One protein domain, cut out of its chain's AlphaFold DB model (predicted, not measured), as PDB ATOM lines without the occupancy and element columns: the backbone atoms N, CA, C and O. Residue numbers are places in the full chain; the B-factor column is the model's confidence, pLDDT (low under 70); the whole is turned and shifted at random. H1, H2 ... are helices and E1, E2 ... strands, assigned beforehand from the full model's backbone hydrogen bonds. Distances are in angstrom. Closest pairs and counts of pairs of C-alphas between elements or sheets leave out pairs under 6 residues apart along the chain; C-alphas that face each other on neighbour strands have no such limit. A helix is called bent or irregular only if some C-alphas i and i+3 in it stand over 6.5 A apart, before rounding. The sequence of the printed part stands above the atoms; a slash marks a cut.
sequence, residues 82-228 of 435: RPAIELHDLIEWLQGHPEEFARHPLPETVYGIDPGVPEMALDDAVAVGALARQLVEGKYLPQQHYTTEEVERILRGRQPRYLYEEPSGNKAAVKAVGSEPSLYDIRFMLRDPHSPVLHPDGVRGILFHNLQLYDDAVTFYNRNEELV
ATOM      1  N   ARG A  82     168.105 -71.424  98.566       95.69
ATOM      2  CA  ARG A  82     167.074 -70.384  98.655       95.69
ATOM      3  C   ARG A  82     165.760 -70.875  99.282       95.69
ATOM      4  O   ARG A  82     165.235 -70.127 100.102       95.69
ATOM      5  N   PRO A  83     165.203 -72.062  98.961       96.50
ATOM      6  CA  PRO A  83     163.958 -72.517  99.581       96.50
ATOM      7  C   PRO A  83     164.052 -72.657 101.105       96.50
ATOM      8  O   PRO A  83     163.063 -72.427 101.800       96.50
ATOM      9  N   ALA A  84     165.230 -73.014 101.626       97.56
ATOM     10  CA  ALA A  84     165.463 -73.113 103.062       97.56
ATOM     11  C   ALA A  84     165.526 -71.724 103.717       97.56
ATOM     12  O   ALA A  84     164.904 -71.517 104.757       97.56
ATOM     13  N   ILE A  85     166.204 -70.756 103.086       97.69
ATOM     14  CA  ILE A  85     166.218 -69.357 103.554       97.69
ATOM     15  C   ILE A  85     164.803 -68.767 103.529       97.69
ATOM     16  O   ILE A  85     164.372 -68.181 104.514       97.69
ATOM     17  N   GLU A  86     164.051 -68.979 102.444       96.62
ATOM     18  CA  GLU A  86     162.660 -68.526 102.314       96.62
ATOM     19  C   GLU A  86     161.780 -69.053 103.458       96.62
ATOM     20  O   GLU A  86     160.972 -68.310 104.016       96.62
ATOM     21  N   LEU A  87     161.941 -70.330 103.817       97.81
ATOM     22  CA  LEU A  87     161.236 -70.930 104.943       97.81
ATOM     23  C   LEU A  87     161.672 -70.317 106.277       97.81
ATOM     24  O   LEU A  87     160.817 -69.972 107.084       97.81
ATOM     25  N   HIS A  88     162.975 -70.179 106.513       98.00
ATOM     26  CA  HIS A  88     163.503 -69.590 107.741       98.00
ATOM     27  C   HIS A  88     162.998 -68.151 107.947       98.00
ATOM     28  O   HIS A  88     162.463 -67.850 109.013       98.00
ATOM     29  N   ASP A  89     163.065 -67.308 106.913       97.44
ATOM     30  CA  ASP A  89     162.576 -65.925 106.957       97.44
ATOM     31  C   ASP A  89     161.061 -65.867 107.231       97.44
ATOM     32  O   ASP A  89     160.603 -65.040 108.024       97.44
ATOM     33  N   LEU A  90     160.273 -66.784 106.647       97.88
ATOM     34  CA  LEU A  90     158.843 -66.890 106.947       97.88
ATOM     35  C   LEU A  90     158.597 -67.256 108.418       97.88
ATOM     36  O   LEU A  90     157.700 -66.693 109.045       97.88
ATOM     37  N   ILE A  91     159.347 -68.213 108.969       97.50
ATOM     38  CA  ILE A  91     159.175 -68.640 110.363       97.50
ATOM     39  C   ILE A  91     159.517 -67.499 111.324       97.50
ATOM     40  O   ILE A  91     158.750 -67.261 112.259       97.50
ATOM     41  N   GLU A  92     160.593 -66.748 111.073       96.19
ATOM     42  CA  GLU A  92     160.909 -65.545 111.853       96.19
ATOM     43  C   GLU A  92     159.792 -64.499 111.767       96.19
ATOM     44  O   GLU A  92     159.373 -63.941 112.786       96.19
ATOM     45  N   TRP A  93     159.253 -64.264 110.566       96.94
ATOM     46  CA  TRP A  93     158.136 -63.342 110.381       96.94
ATOM     47  C   TRP A  93     156.889 -63.793 111.151       96.94
ATOM     48  O   TRP A  93     156.322 -62.996 111.898       96.94
ATOM     49  N   LEU A  94     156.487 -65.065 111.046       96.69
ATOM     50  CA  LEU A  94     155.328 -65.610 111.762       96.69
ATOM     51  C   LEU A  94     155.500 -65.496 113.285       96.69
ATOM     52  O   LEU A  94     154.559 -65.118 113.978       96.69
ATOM     53  N   GLN A  95     156.698 -65.755 113.818       94.31
ATOM     54  CA  GLN A  95     156.992 -65.583 115.249       94.31
ATOM     55  C   GLN A  95     156.813 -64.129 115.720       94.31
ATOM     56  O   GLN A  95     156.394 -63.896 116.854       94.31
ATOM     57  N   GLY A  96     157.078 -63.155 114.845       94.44
ATOM     58  CA  GLY A  96     156.805 -61.736 115.081       94.44
ATOM     59  C   GLY A  96     155.335 -61.320 114.918       94.44
ATOM     60  O   GLY A  96     154.980 -60.213 115.321       94.44
ATOM     61  N   HIS A  97     154.473 -62.185 114.366       95.00
ATOM     62  CA  HIS A  97     153.073 -61.889 114.034       95.00
ATOM     63  C   HIS A  97     152.115 -62.944 114.624       95.00
ATOM     64  O   HIS A  97     151.616 -63.807 113.897       95.00
ATOM     65  N   PRO A  98     151.785 -62.875 115.932       92.56
ATOM     66  CA  PRO A  98     151.014 -63.916 116.623       92.56
ATOM     67  C   PRO A  98     149.644 -64.235 116.007       92.56
ATOM     68  O   PRO A  98     149.202 -65.381 116.053       92.56
ATOM     69  N   GLU A  99     148.967 -63.240 115.427       93.62
ATOM     70  CA  GLU A  99     147.685 -63.453 114.744       93.62
ATOM     71  C   GLU A  99     147.838 -64.310 113.483       93.62
ATOM     72  O   GLU A  99     147.010 -65.184 113.233       93.62
ATOM     73  N   GLU A 100     148.905 -64.093 112.712       93.38
ATOM     74  CA  GLU A 100     149.204 -64.878 111.513       93.38
ATOM     75  C   GLU A 100     149.736 -66.264 111.888       93.38
ATOM     76  O   GLU A 100     149.302 -67.267 111.322       93.38
ATOM     77  N   PHE A 101     150.573 -66.355 112.928       93.75
ATOM     78  CA  PHE A 101     151.024 -67.633 113.486       93.75
ATOM     79  C   PHE A 101     149.847 -68.530 113.897       93.75
ATOM     80  O   PHE A 101     149.830 -69.724 113.607       93.75
ATOM     81  N   ALA A 102     148.822 -67.954 114.536       93.06
ATOM     82  CA  ALA A 102     147.626 -68.693 114.938       93.06
ATOM     83  C   ALA A 102     146.783 -69.178 113.742       93.06
ATOM     84  O   ALA A 102     146.116 -70.208 113.845       93.06
ATOM     85  N   ARG A 103     146.802 -68.454 112.613       93.69
ATOM     86  CA  ARG A 103     146.094 -68.839 111.378       93.69
ATOM     87  C   ARG A 103     146.832 -69.915 110.586       93.69
ATOM     88  O   ARG A 103     146.185 -70.699 109.894       93.69
ATOM     89  N   HIS A 104     148.153 -69.977 110.719       93.50
ATOM     90  CA  HIS A 104     149.020 -70.872 109.961       93.50
ATOM     91  C   HIS A 104     149.794 -71.815 110.892       93.50
ATOM     92  O   HIS A 104     150.993 -71.629 111.107       93.50
ATOM     93  N   PRO A 105     149.140 -72.858 111.443       90.62
ATOM     94  CA  PRO A 105     149.813 -73.813 112.314       90.62
ATOM     95  C   PRO A 105     150.957 -74.507 111.571       90.62
ATOM     96  O   PRO A 105     150.777 -75.017 110.458       90.62
ATOM     97  N   LEU A 106     152.131 -74.537 112.192       96.44
ATOM     98  CA  LEU A 106     153.335 -75.081 111.578       96.44
ATOM     99  C   LEU A 106     153.202 -76.597 111.332       96.44
ATOM    100  O   LEU A 106     152.704 -77.311 112.206       96.44
ATOM    101  N   PRO A 107     153.597 -77.107 110.151       96.75
ATOM    102  CA  PRO A 107     153.634 -78.544 109.896       96.75
ATOM    103  C   PRO A 107     154.832 -79.203 110.597       96.75
ATOM    104  O   PRO A 107     155.826 -78.545 110.884       96.75
ATOM    105  N   GLU A 108     154.778 -80.517 110.817       97.19
ATOM    106  CA  GLU A 108     155.941 -81.277 111.310       97.19
ATOM    107  C   GLU A 108     157.032 -81.415 110.236       97.19
ATOM    108  O   GLU A 108     158.225 -81.433 110.542       97.19
ATOM    109  N   THR A 109     156.624 -81.488 108.967       97.06
ATOM    110  CA  THR A 109     157.505 -81.666 107.812       97.06
ATOM    111  C   THR A 109     157.171 -80.690 106.687       97.06
ATOM    112  O   THR A 109     156.036 -80.234 106.529       97.06
ATOM    113  N   VAL A 110     158.180 -80.375 105.881       97.38
ATOM    114  CA  VAL A 110     158.084 -79.531 104.687       97.38
ATOM    115  C   VAL A 110     158.639 -80.264 103.472       97.38
ATOM    116  O   VAL A 110     159.499 -81.140 103.586       97.38
ATOM    117  N   TYR A 111     158.158 -79.889 102.286       95.81
ATOM    118  CA  TYR A 111     158.529 -80.533 101.027       95.81
ATOM    119  C   TYR A 111     159.313 -79.593 100.108       95.81
ATOM    120  O   TYR A 111     159.214 -78.360 100.179       95.81
ATOM    121  N   GLY A 112     160.072 -80.211  99.202       92.62
ATOM    122  CA  GLY A 112     160.691 -79.528  98.071       92.62
ATOM    123  C   GLY A 112     161.837 -78.584  98.436       92.62
ATOM    124  O   GLY A 112     162.145 -77.716  97.626       92.62
ATOM    125  N   ILE A 113     162.443 -78.736  99.619       95.56
ATOM    126  CA  ILE A 113     163.636 -77.977 100.030       95.56
ATOM    127  C   ILE A 113     164.882 -78.487  99.301       95.56
ATOM    128  O   ILE A 113     165.651 -77.688  98.783       95.56
ATOM    129  N   ASP A 114     165.037 -79.808  99.206       95.00
ATOM    130  CA  ASP A 114     166.209 -80.461  98.627       95.00
ATOM    131  C   ASP A 114     165.802 -81.705  97.820       95.00
ATOM    132  O   ASP A 114     164.896 -82.429  98.244       95.00
ATOM    133  N   PRO A 115     166.446 -82.004  96.676       89.62
ATOM    134  CA  PRO A 115     166.141 -83.203  95.896       89.62
ATOM    135  C   PRO A 115     166.455 -84.528  96.610       89.62
ATOM    136  O   PRO A 115     165.882 -85.558  96.257       89.62
ATOM    137  N   GLY A 116     167.379 -84.539  97.572       88.75
ATOM    138  CA  GLY A 116     167.833 -85.731  98.297       88.75
ATOM    139  C   GLY A 116     167.106 -85.957  99.609       88.75
ATOM    140  O   GLY A 116     167.218 -87.038 100.177       88.75
ATOM    141  N   VAL A 117     166.331 -84.970 100.060       93.44
ATOM    142  CA  VAL A 117     165.475 -85.045 101.246       93.44
ATOM    143  C   VAL A 117     164.061 -84.597 100.843       93.44
ATOM    144  O   VAL A 117     163.685 -83.447 101.081       93.44
ATOM    145  N   PRO A 118     163.265 -85.476 100.192       89.69
ATOM    146  CA  PRO A 118     161.968 -85.100  99.618       89.69
ATOM    147  C   PRO A 118     160.981 -84.536 100.646       89.69
ATOM    148  O   PRO A 118     160.184 -83.650 100.329       89.69
ATOM    149  N   GLU A 119     161.055 -85.056 101.871       93.81
ATOM    150  CA  GLU A 119     160.321 -84.609 103.047       93.81
ATOM    151  C   GLU A 119     161.321 -84.363 104.178       93.81
ATOM    152  O   GLU A 119     162.005 -85.288 104.619       93.81
ATOM    153  N   MET A 120     161.413 -83.114 104.626       96.81
ATOM    154  CA  MET A 120     162.360 -82.669 105.645       96.81
ATOM    155  C   MET A 120     161.597 -82.256 106.902       96.81
ATOM    156  O   MET A 120     160.561 -81.601 106.798       96.81
ATOM    157  N   ALA A 121     162.094 -82.620 108.086       97.81
ATOM    158  CA  ALA A 121     161.542 -82.106 109.338       97.81
ATOM    159  C   ALA A 121     161.632 -80.572 109.353       97.81
ATOM    160  O   ALA A 121     162.625 -80.009 108.886       97.81
ATOM    161  N   LEU A 122     160.603 -79.894 109.872       97.88
ATOM    162  CA  LEU A 122     160.555 -78.430 109.864       97.88
ATOM    163  C   LEU A 122     161.784 -77.818 110.551       97.88
ATOM    164  O   LEU A 122     162.405 -76.921 109.987       97.88
ATOM    165  N   ASP A 123     162.160 -78.335 111.721       98.00
ATOM    166  CA  ASP A 123     163.307 -77.834 112.489       98.00
ATOM    167  C   ASP A 123     164.625 -77.974 111.712       98.00
ATOM    168  O   ASP A 123     165.442 -77.054 111.707       98.00
ATOM    169  N   ASP A 124     164.805 -79.085 110.988       98.44
ATOM    170  CA  ASP A 124     165.973 -79.300 110.129       98.44
ATOM    171  C   ASP A 124     165.990 -78.312 108.956       98.44
ATOM    172  O   ASP A 124     167.024 -77.709 108.666       98.44
ATOM    173  N   ALA A 125     164.843 -78.090 108.309       97.75
ATOM    174  CA  ALA A 125     164.733 -77.160 107.189       97.75
ATOM    175  C   ALA A 125     164.988 -75.705 107.610       97.75
ATOM    176  O   ALA A 125     165.672 -74.963 106.900       97.75
ATOM    177  N   VAL A 126     164.489 -75.306 108.783       98.19
ATOM    178  CA  VAL A 126     164.753 -73.988 109.376       98.19
ATOM    179  C   VAL A 126     166.225 -73.850 109.763       98.19
ATOM    180  O   VAL A 126     166.809 -72.796 109.516       98.19
ATOM    181  N   ALA A 127     166.852 -74.897 110.308       98.44
ATOM    182  CA  ALA A 127     168.278 -74.886 110.634       98.44
ATOM    183  C   ALA A 127     169.159 -74.746 109.381       98.44
ATOM    184  O   ALA A 127     170.075 -73.922 109.371       98.44
ATOM    185  N   VAL A 128     168.851 -75.470 108.295       98.19
ATOM    186  CA  VAL A 128     169.520 -75.283 106.994       98.19
ATOM    187  C   VAL A 128     169.342 -73.842 106.507       98.19
ATOM    188  O   VAL A 128     170.312 -73.224 106.075       98.19
ATOM    189  N   GLY A 129     168.133 -73.283 106.615       98.00
ATOM    190  CA  GLY A 129     167.844 -71.902 106.225       98.00
ATOM    191  C   GLY A 129     168.634 -70.866 107.024       98.00
ATOM    192  O   GLY A 129     169.218 -69.958 106.435       98.00
ATOM    193  N   ALA A 130     168.726 -71.036 108.343       98.06
ATOM    194  CA  ALA A 130     169.500 -70.160 109.219       98.06
ATOM    195  C   ALA A 130     171.001 -70.185 108.876       98.06
ATOM    196  O   ALA A 130     171.624 -69.130 108.759       98.06
ATOM    197  N   LEU A 131     171.574 -71.374 108.648       97.44
ATOM    198  CA  LEU A 131     172.971 -71.526 108.216       97.44
ATOM    199  C   LEU A 131     173.198 -70.936 106.816       97.44
ATOM    200  O   LEU A 131     174.199 -70.265 106.566       97.44
ATOM    201  N   ALA A 132     172.259 -71.147 105.892       96.69
ATOM    202  CA  ALA A 132     172.357 -70.636 104.529       96.69
ATOM    203  C   ALA A 132     172.266 -69.105 104.488       96.69
ATOM    204  O   ALA A 132     172.964 -68.462 103.705       96.69
ATOM    205  N   ARG A 133     171.461 -68.498 105.366       96.00
ATOM    206  CA  ARG A 133     171.330 -67.042 105.474       96.00
ATOM    207  C   ARG A 133     172.647 -66.357 105.837       96.00
ATOM    208  O   ARG A 133     172.918 -65.277 105.317       96.00
ATOM    209  N   GLN A 134     173.510 -67.001 106.627       93.50
ATOM    210  CA  GLN A 134     174.842 -66.474 106.961       93.50
ATOM    211  C   GLN A 134     175.745 -66.298 105.722       93.50
ATOM    212  O   GLN A 134     176.621 -65.437 105.707       93.50
ATOM    213  N   LEU A 135     175.514 -67.049 104.635       90.75
ATOM    214  CA  LEU A 135     176.259 -66.912 103.365       90.75
ATOM    215  C   LEU A 135     176.048 -65.563 102.679       90.75
ATOM    216  O   LEU A 135     176.896 -65.052 101.931       90.75
ATOM    217  N   VAL A 136     174.862 -65.013 102.897       93.12
ATOM    218  CA  VAL A 136     174.336 -63.849 102.195       93.12
ATOM    219  C   VAL A 136     173.885 -62.770 103.170       93.12
ATOM    220  O   VAL A 136     173.103 -61.890 102.812       93.12
ATOM    221  N   GLU A 137     174.416 -62.810 104.392       90.81
ATOM    222  CA  GLU A 137     174.143 -61.820 105.422       90.81
ATOM    223  C   GLU A 137     174.448 -60.409 104.900       90.81
ATOM    224  O   GLU A 137     175.493 -60.152 104.295       90.81
ATOM    225  N   GLY A 138     173.485 -59.501 105.070       90.00
ATOM    226  CA  GLY A 138     173.578 -58.121 104.592       90.00
ATOM    227  C   GLY A 138     173.497 -57.940 103.070       90.00
ATOM    228  O   GLY A 138     173.609 -56.807 102.607       90.00
ATOM    229  N   LYS A 139     173.296 -59.008 102.282       92.88
ATOM    230  CA  LYS A 139     173.184 -58.934 100.809       92.88
ATOM    231  C   LYS A 139     171.742 -58.866 100.303       92.88
ATOM    232  O   LYS A 139     171.540 -58.577  99.129       92.88
ATOM    233  N   TYR A 140     170.756 -59.141 101.157       95.31
ATOM    234  CA  TYR A 140     169.329 -59.055 100.841       95.31
ATOM    235  C   TYR A 140     168.513 -58.610 102.062       95.31
ATOM    236  O   TYR A 140     168.981 -58.682 103.201       95.31
ATOM    237  N   LEU A 141     167.292 -58.145 101.810       93.81
ATOM    238  CA  LEU A 141     166.290 -57.821 102.814       93.81
ATOM    239  C   LEU A 141     165.237 -58.938 102.854       93.81
ATOM    240  O   LEU A 141     164.605 -59.210 101.827       93.81
ATOM    241  N   PRO A 142     165.017 -59.573 104.020       93.25
ATOM    242  CA  PRO A 142     163.909 -60.498 104.203       93.25
ATOM    243  C   PRO A 142     162.567 -59.829 103.907       93.25
ATOM    244  O   PRO A 142     162.351 -58.649 104.217       93.25
ATOM    245  N   GLN A 143     161.654 -60.599 103.322       91.56
ATOM    246  CA  GLN A 143     160.311 -60.139 102.993       91.56
ATOM    247  C   GLN A 143     159.550 -59.755 104.273       91.56
ATOM    248  O   GLN A 143     159.523 -60.497 105.248       91.56
ATOM    249  N   GLN A 144     158.947 -58.563 104.277       91.44
ATOM    250  CA  GLN A 144     158.288 -57.997 105.467       91.44
ATOM    251  C   GLN A 144     156.795 -58.341 105.564       91.44
ATOM    252  O   GLN A 144     156.172 -58.143 106.606       91.44
ATOM    253  N   HIS A 145     156.208 -58.845 104.477       92.56
ATOM    254  CA  HIS A 145     154.794 -59.189 104.387       92.56
ATOM    255  C   HIS A 145     154.625 -60.420 103.512       92.56
ATOM    256  O   HIS A 145     155.113 -60.418 102.385       92.56
ATOM    257  N   TYR A 146     153.902 -61.422 104.003       96.12
ATOM    258  CA  TYR A 146     153.557 -62.621 103.246       96.12
ATOM    259  C   TYR A 146     152.048 -62.674 103.022       96.12
ATOM    260  O   TYR A 146     151.271 -62.410 103.943       96.12
ATOM    261  N   THR A 147     151.616 -63.015 101.809       95.62
ATOM    262  CA  THR A 147     150.206 -63.330 101.551       95.62
ATOM    263  C   THR A 147     149.871 -64.732 102.054       95.62
ATOM    264  O   THR A 147     150.744 -65.593 102.171       95.62
ATOM    265  N   THR A 148     148.588 -65.003 102.304       94.19
ATOM    266  CA  THR A 148     148.107 -66.346 102.664       94.19
ATOM    267  C   THR A 148     148.561 -67.405 101.657       94.19
ATOM    268  O   THR A 148     148.973 -68.494 102.048       94.19
ATOM    269  N   GLU A 149     148.543 -67.090 100.360       95.56
ATOM    270  CA  GLU A 149     148.999 -67.996  99.306       95.56
ATOM    271  C   GLU A 149     150.502 -68.282  99.395       95.56
ATOM    272  O   GLU A 149     150.921 -69.417  99.167       95.56
ATOM    273  N   GLU A 150     151.319 -67.283  99.736       95.56
ATOM    274  CA  GLU A 150     152.759 -67.466  99.936       95.56
ATOM    275  C   GLU A 150     153.045 -68.334 101.159       95.56
ATOM    276  O   GLU A 150     153.823 -69.283 101.054       95.56
ATOM    277  N   VAL A 151     152.374 -68.071 102.285       96.88
ATOM    278  CA  VAL A 151     152.518 -68.868 103.513       96.88
ATOM    279  C   VAL A 151     152.151 -70.330 103.251       96.88
ATOM    280  O   VAL A 151     152.930 -71.234 103.557       96.88
ATOM    281  N   GLU A 152     151.006 -70.584 102.614       95.88
ATOM    282  CA  GLU A 152     150.570 -71.947 102.294       95.88
ATOM    283  C   GLU A 152     151.489 -72.623 101.265       95.88
ATOM    284  O   GLU A 152     151.797 -73.810 101.395       95.88
ATOM    285  N   ARG A 153     152.010 -71.882 100.275       95.38
ATOM    286  CA  ARG A 153     153.011 -72.406  99.332       95.38
ATOM    287  C   ARG A 153     154.293 -72.827 100.052       95.38
ATOM    288  O   ARG A 153     154.824 -73.890  99.740       95.38
ATOM    289  N   ILE A 154     154.797 -72.011 100.976       96.25
ATOM    290  CA  ILE A 154     156.075 -72.246 101.664       96.25
ATOM    291  C   ILE A 154     155.954 -73.379 102.688       96.25
ATOM    292  O   ILE A 154     156.838 -74.236 102.754       96.25
ATOM    293  N   LEU A 155     154.869 -73.407 103.468       96.56
ATOM    294  CA  LEU A 155     154.672 -74.399 104.527       96.56
ATOM    295  C   LEU A 155     154.105 -75.725 104.004       96.56
ATOM    296  O   LEU A 155     154.423 -76.777 104.548       96.56
ATOM    297  N   ARG A 156     153.245 -75.702 102.977       95.31
ATOM    298  CA  ARG A 156     152.468 -76.886 102.551       95.31
ATOM    299  C   ARG A 156     152.594 -77.240 101.078       95.31
ATOM    300  O   ARG A 156     152.087 -78.284 100.657       95.31
ATOM    301  N   GLY A 157     153.254 -76.403 100.283       93.75
ATOM    302  CA  GLY A 157     153.528 -76.702  98.886       93.75
ATOM    303  C   GLY A 157     154.332 -77.994  98.750       93.75
ATOM    304  O   GLY A 157     155.321 -78.201  99.443       93.75
ATOM    305  N   ARG A 158     153.906 -78.867  97.833       91.25
ATOM    306  CA  ARG A 158     154.579 -80.148  97.534       91.25
ATOM    307  C   ARG A 158     155.472 -80.103  96.295       91.25
ATOM    308  O   ARG A 158     156.050 -81.114  95.917       91.25
ATOM    309  N   GLN A 159     155.525 -78.954  95.626       90.62
ATOM    310  CA  GLN A 159     156.321 -78.785  94.416       90.62
ATOM    311  C   GLN A 159     157.807 -78.624  94.772       90.62
ATOM    312  O   GLN A 159     158.111 -78.007  95.794       90.62
ATOM    313  N   PRO A 160     158.732 -79.139  93.944       90.44
ATOM    314  CA  PRO A 160     160.167 -78.973  94.152       90.44
ATOM    315  C   PRO A 160     160.552 -77.497  94.014       90.44
ATOM    316  O   PRO A 160     160.497 -76.922  92.927       90.44
ATOM    317  N   ARG A 161     160.926 -76.864  95.128       91.06
ATOM    318  CA  ARG A 161     161.238 -75.430  95.173       91.06
ATOM    319  C   ARG A 161     162.674 -75.117  94.772       91.06
ATOM    320  O   ARG A 161     162.960 -74.016  94.321       91.06
ATOM    321  N   TYR A 162     163.545 -76.116  94.823       88.25
ATOM    322  CA  TYR A 162     164.909 -76.060  94.299       88.25
ATOM    323  C   TYR A 162     164.989 -75.979  92.755       88.25
ATOM    324  O   TYR A 162     166.080 -75.909  92.201       88.25
ATOM    325  N   LEU A 163     163.848 -75.988  92.041       84.81
ATOM    326  CA  LEU A 163     163.758 -75.875  90.574       84.81
ATOM    327  C   LEU A 163     163.179 -74.529  90.083       84.81
ATOM    328  O   LEU A 163     162.634 -74.481  88.985       84.81
ATOM    329  N   TYR A 164     163.237 -73.422  90.840       72.19
ATOM    330  CA  TYR A 164     162.571 -72.173  90.393       72.19
ATOM    331  C   TYR A 164     163.201 -71.470  89.183       72.19
ATOM    332  O   TYR A 164     162.754 -70.385  88.812       72.19
ATOM    333  N   GLU A 165     164.267 -72.005  88.611       77.75
ATOM    334  CA  GLU A 165     165.009 -71.318  87.559       77.75
ATOM    335  C   GLU A 165     164.659 -71.883  86.199       77.75
ATOM    336  O   GLU A 165     164.375 -73.071  86.053       77.75
ATOM    337  N   GLU A 166     164.669 -71.000  85.204       84.19
ATOM    338  CA  GLU A 166     164.345 -71.367  83.832       84.19
ATOM    339  C   GLU A 166     165.320 -72.455  83.359       84.19
ATOM    340  O   GLU A 166     166.531 -72.209  83.343       84.19
ATOM    341  N   PRO A 167     164.839 -73.645  82.947       84.94
ATOM    342  CA  PRO A 167     165.714 -74.776  82.622       84.94
ATOM    343  C   PRO A 167     166.742 -74.451  81.530       84.94
ATOM    344  O   PRO A 167     167.880 -74.905  81.563       84.94
ATOM    345  N   SER A 168     166.360 -73.603  80.572       86.75
ATOM    346  CA  SER A 168     167.230 -73.177  79.475       86.75
ATOM    347  C   SER A 168     168.085 -71.943  79.773       86.75
ATOM    348  O   SER A 168     168.766 -71.467  78.863       86.75
ATOM    349  N   GLY A 169     168.011 -71.392  80.987       86.19
ATOM    350  CA  GLY A 169     168.532 -70.070  81.329       86.19
ATOM    351  C   GLY A 169     167.712 -68.922  80.725       86.19
ATOM    352  O   GLY A 169     167.000 -69.077  79.726       86.19
ATOM    353  N   ASN A 170     167.807 -67.747  81.343       88.62
ATOM    354  CA  ASN A 170     167.165 -66.519  80.890       88.62
ATOM    355  C   ASN A 170     167.960 -65.273  81.305       88.62
ATOM    356  O   ASN A 170     167.565 -64.494  82.177       88.62
ATOM    357  N   LYS A 171     169.050 -65.015  80.583       86.69
ATOM    358  CA  LYS A 171     169.921 -63.853  80.793       86.69
ATOM    359  C   LYS A 171     169.202 -62.506  80.789       86.69
ATOM    360  O   LYS A 171     169.661 -61.551  81.422       86.69
ATOM    361  N   ALA A 172     168.092 -62.394  80.063       87.50
ATOM    362  CA  ALA A 172     167.301 -61.168  80.030       87.50
ATOM    363  C   ALA A 172     166.585 -60.902  81.367       87.50
ATOM    364  O   ALA A 172     166.368 -59.742  81.714       87.50
ATOM    365  N   ALA A 173     166.265 -61.952  82.130       86.38
ATOM    366  CA  ALA A 173     165.665 -61.859  83.459       86.38
ATOM    367  C   ALA A 173     166.687 -61.571  84.574       86.38
ATOM    368  O   ALA A 173     166.293 -61.197  85.679       86.38
ATOM    369  N   VAL A 174     167.989 -61.696  84.304       90.38
ATOM    370  CA  VAL A 174     169.043 -61.305  85.248       90.38
ATOM    371  C   VAL A 174     169.075 -59.784  85.342       90.38
ATOM    372  O   VAL A 174     169.243 -59.109  84.325       90.38
ATOM    373  N   LYS A 175     168.906 -59.224  86.542       88.62
ATOM    374  CA  LYS A 175     168.880 -57.775  86.802       88.62
ATOM    375  C   LYS A 175     170.059 -57.355  87.682       88.62
ATOM    376  O   LYS A 175     170.702 -58.192  88.306       88.62
ATOM    377  N   ALA A 176     170.360 -56.058  87.663       91.25
ATOM    378  CA  ALA A 176     171.229 -55.474  88.678       91.25
ATOM    379  C   ALA A 176     170.466 -55.419  90.009       91.25
ATOM    380  O   ALA A 176     169.257 -55.171  90.017       91.25
ATOM    381  N   VAL A 177     171.181 -55.668  91.094       91.69
ATOM    382  CA  VAL A 177     170.708 -55.662  92.474       91.69
ATOM    383  C   VAL A 177     170.452 -54.207  92.868       91.69
ATOM    384  O   VAL A 177     171.283 -53.325  92.653       91.69
ATOM    385  N   GLY A 178     169.241 -53.936  93.354       88.00
ATOM    386  CA  GLY A 178     168.830 -52.603  93.797       88.00
ATOM    387  C   GLY A 178     169.297 -52.281  95.217       88.00
ATOM    388  O   GLY A 178     169.984 -53.070  95.857       88.00
ATOM    389  N   SER A 179     168.875 -51.127  95.742       86.88
ATOM    390  CA  SER A 179     169.138 -50.733  97.137       86.88
ATOM    391  C   SER A 179     168.387 -51.576  98.170       86.88
ATOM    392  O   SER A 179     168.783 -51.608  99.330       86.88
ATOM    393  N   GLU A 180     167.312 -52.247  97.754       89.38
ATOM    394  CA  GLU A 180     166.486 -53.127  98.586       89.38
ATOM    395  C   GLU A 180     166.396 -54.515  97.933       89.38
ATOM    396  O   GLU A 180     165.377 -54.860  97.333       89.38
ATOM    397  N   PRO A 181     167.493 -55.291  97.943       93.31
ATOM    398  CA  PRO A 181     167.535 -56.553  97.225       93.31
ATOM    399  C   PRO A 181     166.700 -57.634  97.897       93.31
ATOM    400  O   PRO A 181     166.787 -57.837  99.103       93.31
ATOM    401  N   SER A 182     165.921 -58.364  97.103       93.75
ATOM    402  CA  SER A 182     165.178 -59.535  97.561       93.75
ATOM    403  C   SER A 182     166.044 -60.797  97.528       93.75
ATOM    404  O   SER A 182     167.071 -60.861  96.848       93.75
ATOM    405  N   LEU A 183     165.578 -61.860  98.188       93.50
ATOM    406  CA  LEU A 183     166.200 -63.183  98.101       93.50
ATOM    407  C   LEU A 183     166.281 -63.702  96.648       93.50
ATOM    408  O   LEU A 183     167.213 -64.416  96.281       93.50
ATOM    409  N   TYR A 184     165.330 -63.321  95.789       91.56
ATOM    410  CA  TYR A 184     165.363 -63.676  94.371       91.56
ATOM    411  C   TYR A 184     166.480 -62.947  93.607       91.56
ATOM    412  O   TYR A 184     167.056 -63.512  92.674       91.56
ATOM    413  N   ASP A 185     166.818 -61.717  93.995       92.81
ATOM    414  CA  ASP A 185     167.845 -60.927  93.309       92.81
ATOM    415  C   ASP A 185     169.249 -61.506  93.522       92.81
ATOM    416  O   ASP A 185     170.064 -61.462  92.605       92.81
ATOM    417  N   ILE A 186     169.505 -62.123  94.680       93.94
ATOM    418  CA  ILE A 186     170.805 -62.719  95.044       93.94
ATOM    419  C   ILE A 186     170.907 -64.232  94.794       93.94
ATOM    420  O   ILE A 186     171.914 -64.850  95.137       93.94
ATOM    421  N   ARG A 187     169.876 -64.853  94.208       92.50
ATOM    422  CA  ARG A 187     169.732 -66.320  94.111       92.50
ATOM    423  C   ARG A 187     170.928 -67.060  93.502       92.50
ATOM    424  O   ARG A 187     171.178 -68.199  93.871       92.50
ATOM    425  N   PHE A 188     171.689 -66.421  92.612       92.62
ATOM    426  CA  PHE A 188     172.872 -67.019  91.982       92.62
ATOM    427  C   PHE A 188     173.995 -67.339  92.978       92.62
ATOM    428  O   PHE A 188     174.793 -68.222  92.703       92.62
ATOM    429  N   MET A 189     174.019 -66.678  94.140       94.06
ATOM    430  CA  MET A 189     174.990 -66.923  95.217       94.06
ATOM    431  C   MET A 189     174.617 -68.116  96.111       94.06
ATOM    432  O   MET A 189     175.372 -68.494  97.002       94.06
ATOM    433  N   LEU A 190     173.406 -68.655  95.949       94.88
ATOM    434  CA  LEU A 190     172.794 -69.622  96.864       94.88
ATOM    435  C   LEU A 190     172.603 -70.997  96.230       94.88
ATOM    436  O   LEU A 190     171.937 -71.850  96.814       94.88
ATOM    437  N   ARG A 191     173.152 -71.213  95.034       92.88
ATOM    438  CA  ARG A 191     172.930 -72.445  94.292       92.88
ATOM    439  C   ARG A 191     174.130 -72.877  93.476       92.88
ATOM    440  O   ARG A 191     174.908 -72.046  93.015       92.88
ATOM    441  N   ASP A 192     174.185 -74.169  93.196       90.19
ATOM    442  CA  ASP A 192     175.022 -74.689  92.124       90.19
ATOM    443  C   ASP A 192     174.474 -74.228  90.750       90.19
ATOM    444  O   ASP A 192     173.306 -74.506  90.425       90.19
ATOM    445  N   PRO A 193     175.272 -73.511  89.933       83.44
ATOM    446  CA  PRO A 193     174.825 -72.985  88.645       83.44
ATOM    447  C   PRO A 193     174.718 -74.050  87.545       83.44
ATOM    448  O   PRO A 193     174.084 -73.797  86.521       83.44
ATOM    449  N   HIS A 194     175.326 -75.226  87.717       80.19
ATOM    450  CA  HIS A 194     175.393 -76.256  86.675       80.19
ATOM    451  C   HIS A 194     175.144 -77.674  87.192       80.19
ATOM    452  O   HIS A 194     175.511 -78.646  86.528       80.19
ATOM    453  N   SER A 195     174.488 -77.806  88.345       84.00
ATOM    454  CA  SER A 195     174.144 -79.114  88.885       84.00
ATOM    455  C   SER A 195     173.024 -79.794  88.086       84.00
ATOM    456  O   SER A 195     171.924 -79.244  87.947       84.00
ATOM    457  N   PRO A 196     173.233 -81.045  87.644       78.69
ATOM    458  CA  PRO A 196     172.176 -81.860  87.068       78.69
ATOM    459  C   PRO A 196     171.010 -82.146  88.016       78.69
ATOM    460  O   PRO A 196     169.897 -82.330  87.535       78.69
ATOM    461  N   VAL A 197     171.225 -82.200  89.339       82.44
ATOM    462  CA  VAL A 197     170.128 -82.478  90.287       82.44
ATOM    463  C   VAL A 197     169.147 -81.305  90.391       82.44
ATOM    464  O   VAL A 197     167.985 -81.486  90.752       82.44
ATOM    465  N   LEU A 198     169.599 -80.108  90.008       88.25
ATOM    466  CA  LEU A 198     168.815 -78.874  89.990       88.25
ATOM    467  C   LEU A 198     168.238 -78.553  88.604       88.25
ATOM    468  O   LEU A 198     167.768 -77.437  88.375       88.25
ATOM    469  N   HIS A 199     168.271 -79.508  87.672       87.56
ATOM    470  CA  HIS A 199     167.679 -79.362  86.349       87.56
ATOM    471  C   HIS A 199     166.563 -80.403  86.145       87.56
ATOM    472  O   HIS A 199     166.797 -81.589  86.379       87.56
ATOM    473  N   PRO A 200     165.367 -80.027  85.642       84.31
ATOM    474  CA  PRO A 200     164.258 -80.974  85.455       84.31
ATOM    475  C   PRO A 200     164.607 -82.157  84.533       84.31
ATOM    476  O   PRO A 200     164.216 -83.287  84.804       84.31
ATOM    477  N   ASP A 201     165.393 -81.913  83.481       78.44
ATOM    478  CA  ASP A 201     165.929 -82.954  82.587       78.44
ATOM    479  C   ASP A 201     167.262 -83.596  83.048       78.44
ATOM    480  O   ASP A 201     167.936 -84.264  82.255       78.44
ATOM    481  N   GLY A 202     167.702 -83.384  84.293       76.44
ATOM    482  CA  GLY A 202     168.901 -84.027  84.841       76.44
ATOM    483  C   GLY A 202     170.182 -83.761  84.035       76.44
ATOM    484  O   GLY A 202     170.440 -82.643  83.582       76.44
ATOM    485  N   VAL A 203     170.958 -84.830  83.781       72.44
ATOM    486  CA  VAL A 203     172.178 -84.826  82.928       72.44
ATOM    487  C   VAL A 203     171.934 -84.092  81.612       72.44
ATOM    488  O   VAL A 203     172.764 -83.318  81.134       72.44
ATOM    489  N   ARG A 204     170.795 -84.406  80.988       71.44
ATOM    490  CA  ARG A 204     170.480 -83.988  79.629       71.44
ATOM    491  C   ARG A 204     170.310 -82.479  79.584       71.44
ATOM    492  O   ARG A 204     170.801 -81.845  78.657       71.44
ATOM    493  N   GLY A 205     169.655 -81.936  80.599       77.12
ATOM    494  CA  GLY A 205     169.503 -80.508  80.785       77.12
ATOM    495  C   GLY A 205     170.824 -79.766  80.773       77.12
ATOM    496  O   GLY A 205     171.052 -78.918  79.915       77.12
ATOM    497  N   ILE A 206     171.739 -80.163  81.658       80.12
ATOM    498  CA  ILE A 206     173.067 -79.547  81.748       80.12
ATOM    499  C   ILE A 206     173.832 -79.704  80.434       80.12
ATOM    500  O   ILE A 206     174.363 -78.725  79.921       80.12
ATOM    501  N   LEU A 207     173.807 -80.870  79.790       70.00
ATOM    502  CA  LEU A 207     174.490 -81.053  78.506       70.00
ATOM    503  C   LEU A 207     174.062 -80.030  77.433       70.00
ATOM    504  O   LEU A 207     174.899 -79.584  76.645       70.00
ATOM    505  N   PHE A 208     172.778 -79.663  77.391       77.50
ATOM    506  CA  PHE A 208     172.238 -78.740  76.387       77.50
ATOM    507  C   PHE A 208     172.190 -77.275  76.834       77.50
ATOM    508  O   PHE A 208     172.225 -76.391  75.974       77.50
ATOM    509  N   HIS A 209     172.117 -77.016  78.140       84.12
ATOM    510  CA  HIS A 209     171.842 -75.691  78.700       84.12
ATOM    511  C   HIS A 209     172.958 -75.139  79.604       84.12
ATOM    512  O   HIS A 209     172.870 -73.986  80.018       84.12
ATOM    513  N   ASN A 210     174.042 -75.891  79.864       81.62
ATOM    514  CA  ASN A 210     175.152 -75.469  80.739       81.62
ATOM    515  C   ASN A 210     175.713 -74.090  80.369       81.62
ATOM    516  O   ASN A 210     175.980 -73.280  81.247       81.62
ATOM    517  N   LEU A 211     175.863 -73.790  79.074       81.94
ATOM    518  CA  LEU A 211     176.378 -72.487  78.643       81.94
ATOM    519  C   LEU A 211     175.430 -71.334  78.978       81.94
ATOM    520  O   LEU A 211     175.896 -70.258  79.335       81.94
ATOM    521  N   GLN A 212     174.124 -71.538  78.822       87.31
ATOM    522  CA  GLN A 212     173.114 -70.524  79.103       87.31
ATOM    523  C   GLN A 212     172.997 -70.286  80.609       87.31
ATOM    524  O   GLN A 212     173.034 -69.139  81.040       87.31
ATOM    525  N   LEU A 213     172.953 -71.360  81.402       87.19
ATOM    526  CA  LEU A 213     172.944 -71.287  82.866       87.19
ATOM    527  C   LEU A 213     174.209 -70.594  83.400       87.19
ATOM    528  O   LEU A 213     174.137 -69.720  84.262       87.19
ATOM    529  N   TYR A 214     175.367 -70.908  82.814       86.00
ATOM    530  CA  TYR A 214     176.623 -70.223  83.105       86.00
ATOM    531  C   TYR A 214     176.576 -68.732  82.723       86.00
ATOM    532  O   TYR A 214     177.020 -67.879  83.492       86.00
ATOM    533  N   ASP A 215     176.024 -68.379  81.554       88.38
ATOM    534  CA  ASP A 215     175.914 -66.981  81.110       88.38
ATOM    535  C   ASP A 215     174.977 -66.153  82.008       88.38
ATOM    536  O   ASP A 215     175.220 -64.955  82.191       88.38
ATOM    537  N   ASP A 216     173.960 -66.763  82.620       91.50
ATOM    538  CA  ASP A 216     173.093 -66.099  83.600       91.50
ATOM    539  C   ASP A 216     173.884 -65.669  84.841       91.50
ATOM    540  O   ASP A 216     173.885 -64.485  85.196       91.50
ATOM    541  N   ALA A 217     174.635 -66.593  85.448       90.81
ATOM    542  CA  ALA A 217     175.449 -66.311  86.631       90.81
ATOM    543  C   ALA A 217     176.619 -65.353  86.324       90.81
ATOM    544  O   ALA A 217     176.879 -64.412  87.079       90.81
ATOM    545  N   VAL A 218     177.278 -65.489  85.166       91.38
ATOM    546  CA  VAL A 218     178.277 -64.500  84.715       91.38
ATOM    547  C   VAL A 218     177.644 -63.123  84.535       91.38
ATOM    548  O   VAL A 218     178.238 -62.107  84.903       91.38
ATOM    549  N   THR A 219     176.437 -63.059  83.970       92.94
ATOM    550  CA  THR A 219     175.714 -61.795  83.798       92.94
ATOM    551  C   THR A 219     175.362 -61.170  85.139       92.94
ATOM    552  O   THR A 219     175.493 -59.953  85.271       92.94
ATOM    553  N   PHE A 220     174.966 -61.972  86.125       94.75
ATOM    554  CA  PHE A 220     174.690 -61.512  87.481       94.75
ATOM    555  C   PHE A 220     175.922 -60.824  88.085       94.75
ATOM    556  O   PHE A 220     175.863 -59.636  88.394       94.75
ATOM    557  N   TYR A 221     177.074 -61.493  88.131       94.75
ATOM    558  CA  TYR A 221     178.293 -60.904  88.704       94.75
ATOM    559  C   TYR A 221     178.884 -59.750  87.890       94.75
ATOM    560  O   TYR A 221     179.608 -58.916  88.424       94.75
ATOM    561  N   ASN A 222     178.588 -59.673  86.592       92.69
ATOM    562  CA  ASN A 222     178.965 -58.517  85.779       92.69
ATOM    563  C   ASN A 222     178.129 -57.276  86.067       92.69
ATOM    564  O   ASN A 222     178.599 -56.168  85.829       92.69
ATOM    565  N   ARG A 223     176.882 -57.452  86.506       93.62
ATOM    566  CA  ARG A 223     175.993 -56.339  86.852       93.62
ATOM    567  C   ARG A 223     176.132 -55.908  88.309       93.62
ATOM    568  O   ARG A 223     175.760 -54.783  88.604       93.62
ATOM    569  N   ASN A 224     176.674 -56.785  89.153       93.31
ATOM    570  CA  ASN A 224     176.769 -56.627  90.602       93.31
ATOM    571  C   ASN A 224     178.217 -56.870  91.063       93.31
ATOM    572  O   ASN A 224     178.512 -57.820  91.790       93.31
ATOM    573  N   GLU A 225     179.161 -56.072  90.556       91.19
ATOM    574  CA  GLU A 225     180.596 -56.267  90.823       91.19
ATOM    575  C   GLU A 225     180.962 -56.081  92.305       91.19
ATOM    576  O   GLU A 225     181.971 -56.609  92.775       91.19
ATOM    577  N   GLU A 226     180.133 -55.363  93.058       89.94
ATOM    578  CA  GLU A 226     180.228 -55.206  94.505       89.94
ATOM    579  C   GLU A 226     180.021 -56.518  95.271       89.94
ATOM    580  O   GLU A 226     180.600 -56.676  96.345       89.94
ATOM    581  N   LEU A 227     179.267 -57.469  94.705       91.25
ATOM    582  CA  LEU A 227     179.047 -58.797  95.289       91.25
ATOM    583  C   LEU A 227     180.192 -59.773  94.991       91.25
ATOM    584  O   LEU A 227     180.251 -60.849  95.587       91.25
ATOM    585  N   VAL A 228     181.114 -59.403  94.097       92.44
ATOM    586  CA  VAL A 228     182.309 -60.195  93.800       92.44
ATOM    587  C   VAL A 228     183.378 -59.917  94.865       92.44
ATOM    588  O   VAL A 228     183.756 -58.751  95.054       92.44
TER     589      VAL A 228
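What this domain is: This is residues 82 to 228 of the 435 residues of an uncharacterized protein of Candidatus Saccharibacteria bacterium (UniProt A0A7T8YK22). Two unequal lobes lie side by side along the longest axis: one packs H1 between H3 and H4, with the E1 and E2 hairpin beside all three helices and H2 at its far end, and the other is built of the long kinked helix H6 with stretches of loop. The short helix H5 lies between the lobes, and residues 157 to 186, without a named element, run from H4 to H5. The printed part has 147 residues, with six named helices and two named strands in the order H1, H2, E1, E2, H3, H4, H5, H6; the sheet, in the order E1, E2, is antiparallel, and the class is mostly helix. The whole is compact, with a radius of gyration of the C-alphas of 15.9 A and spans of 46 by 35 by 25 A.

Where its parts are: H1, residues 82 to 96, begins at C-alpha 82 (167.074, -70.384, 98.655) and is 21.2 A long. H2 is residues 98 to 103. E1, residues 109 to 114, spans 12.7 A, and E2, residues 117 to 121, spans 9.5 A. H3, residues 122 to 134, is 18.9 A long and begins at C-alpha 122 (160.555, -78.430, 109.864). H4 is residues 148 to 156, and H5 residues 187 to 190. H6, residues 202 to 223, spans 28.7 A and ends at C-alpha 223 (175.993, -56.339, 86.852); it is irregular, with C-alphas 208 and 211 7.8 A apart, and has a kink of 69 degrees near residue 209.

How they stand to each other: H1 is the hub. H1 and H3 touch, about perpendicular at 75 degrees, with the closest C-alphas, of Ile 85 and Gly 129, 4.0 A apart. With residues 86 to 90 alone, H1 touches H4 at a steep tilt of 62 degrees, opposite ways; the closest C-alphas, of Leu 87 and Ile 154, are 6.3 A apart. H1 and H2 only just touch, with 3 pairs of C-alphas within 8 A, and only at the corner by their link; the closest are Leu 94 and Phe 101, 5.1 A. E1 and E2 form an antiparallel hairpin, with N 110 and O 120 at 2.8 A and N 120 and O 110 at 2.9 A, both within hydrogen-bond range. The closest C-alphas of H1 and E1, of Pro 83 and Ile 113, are 5.5 A apart. H5 is close to but not clearly touching H6, with the C-alphas of Phe 188 and Ala 217 closest at 6.0 A, and likewise H1, with those of Arg 82 and Leu 190 closest at 6.0 A. H6 is apart from H1, H2, H3 and H4. In H1, H2 and H4 every O i to N i+4 pair is within hydrogen-bond range, in H3 8 of 9 and in H6 16 of 18; H5 is too short for such a pair.

The domain as a whole: The two C-alphas farthest apart, of Glu 99 and Leu 207, are 48.4 A apart. The printed part has no cut. The links H3 to H4, H4 to H5 and H5 to H6 are long, with 13, 30 and 11 residues. The mean pLDDT of the printed part is 91.3, and no printed residue is under 70.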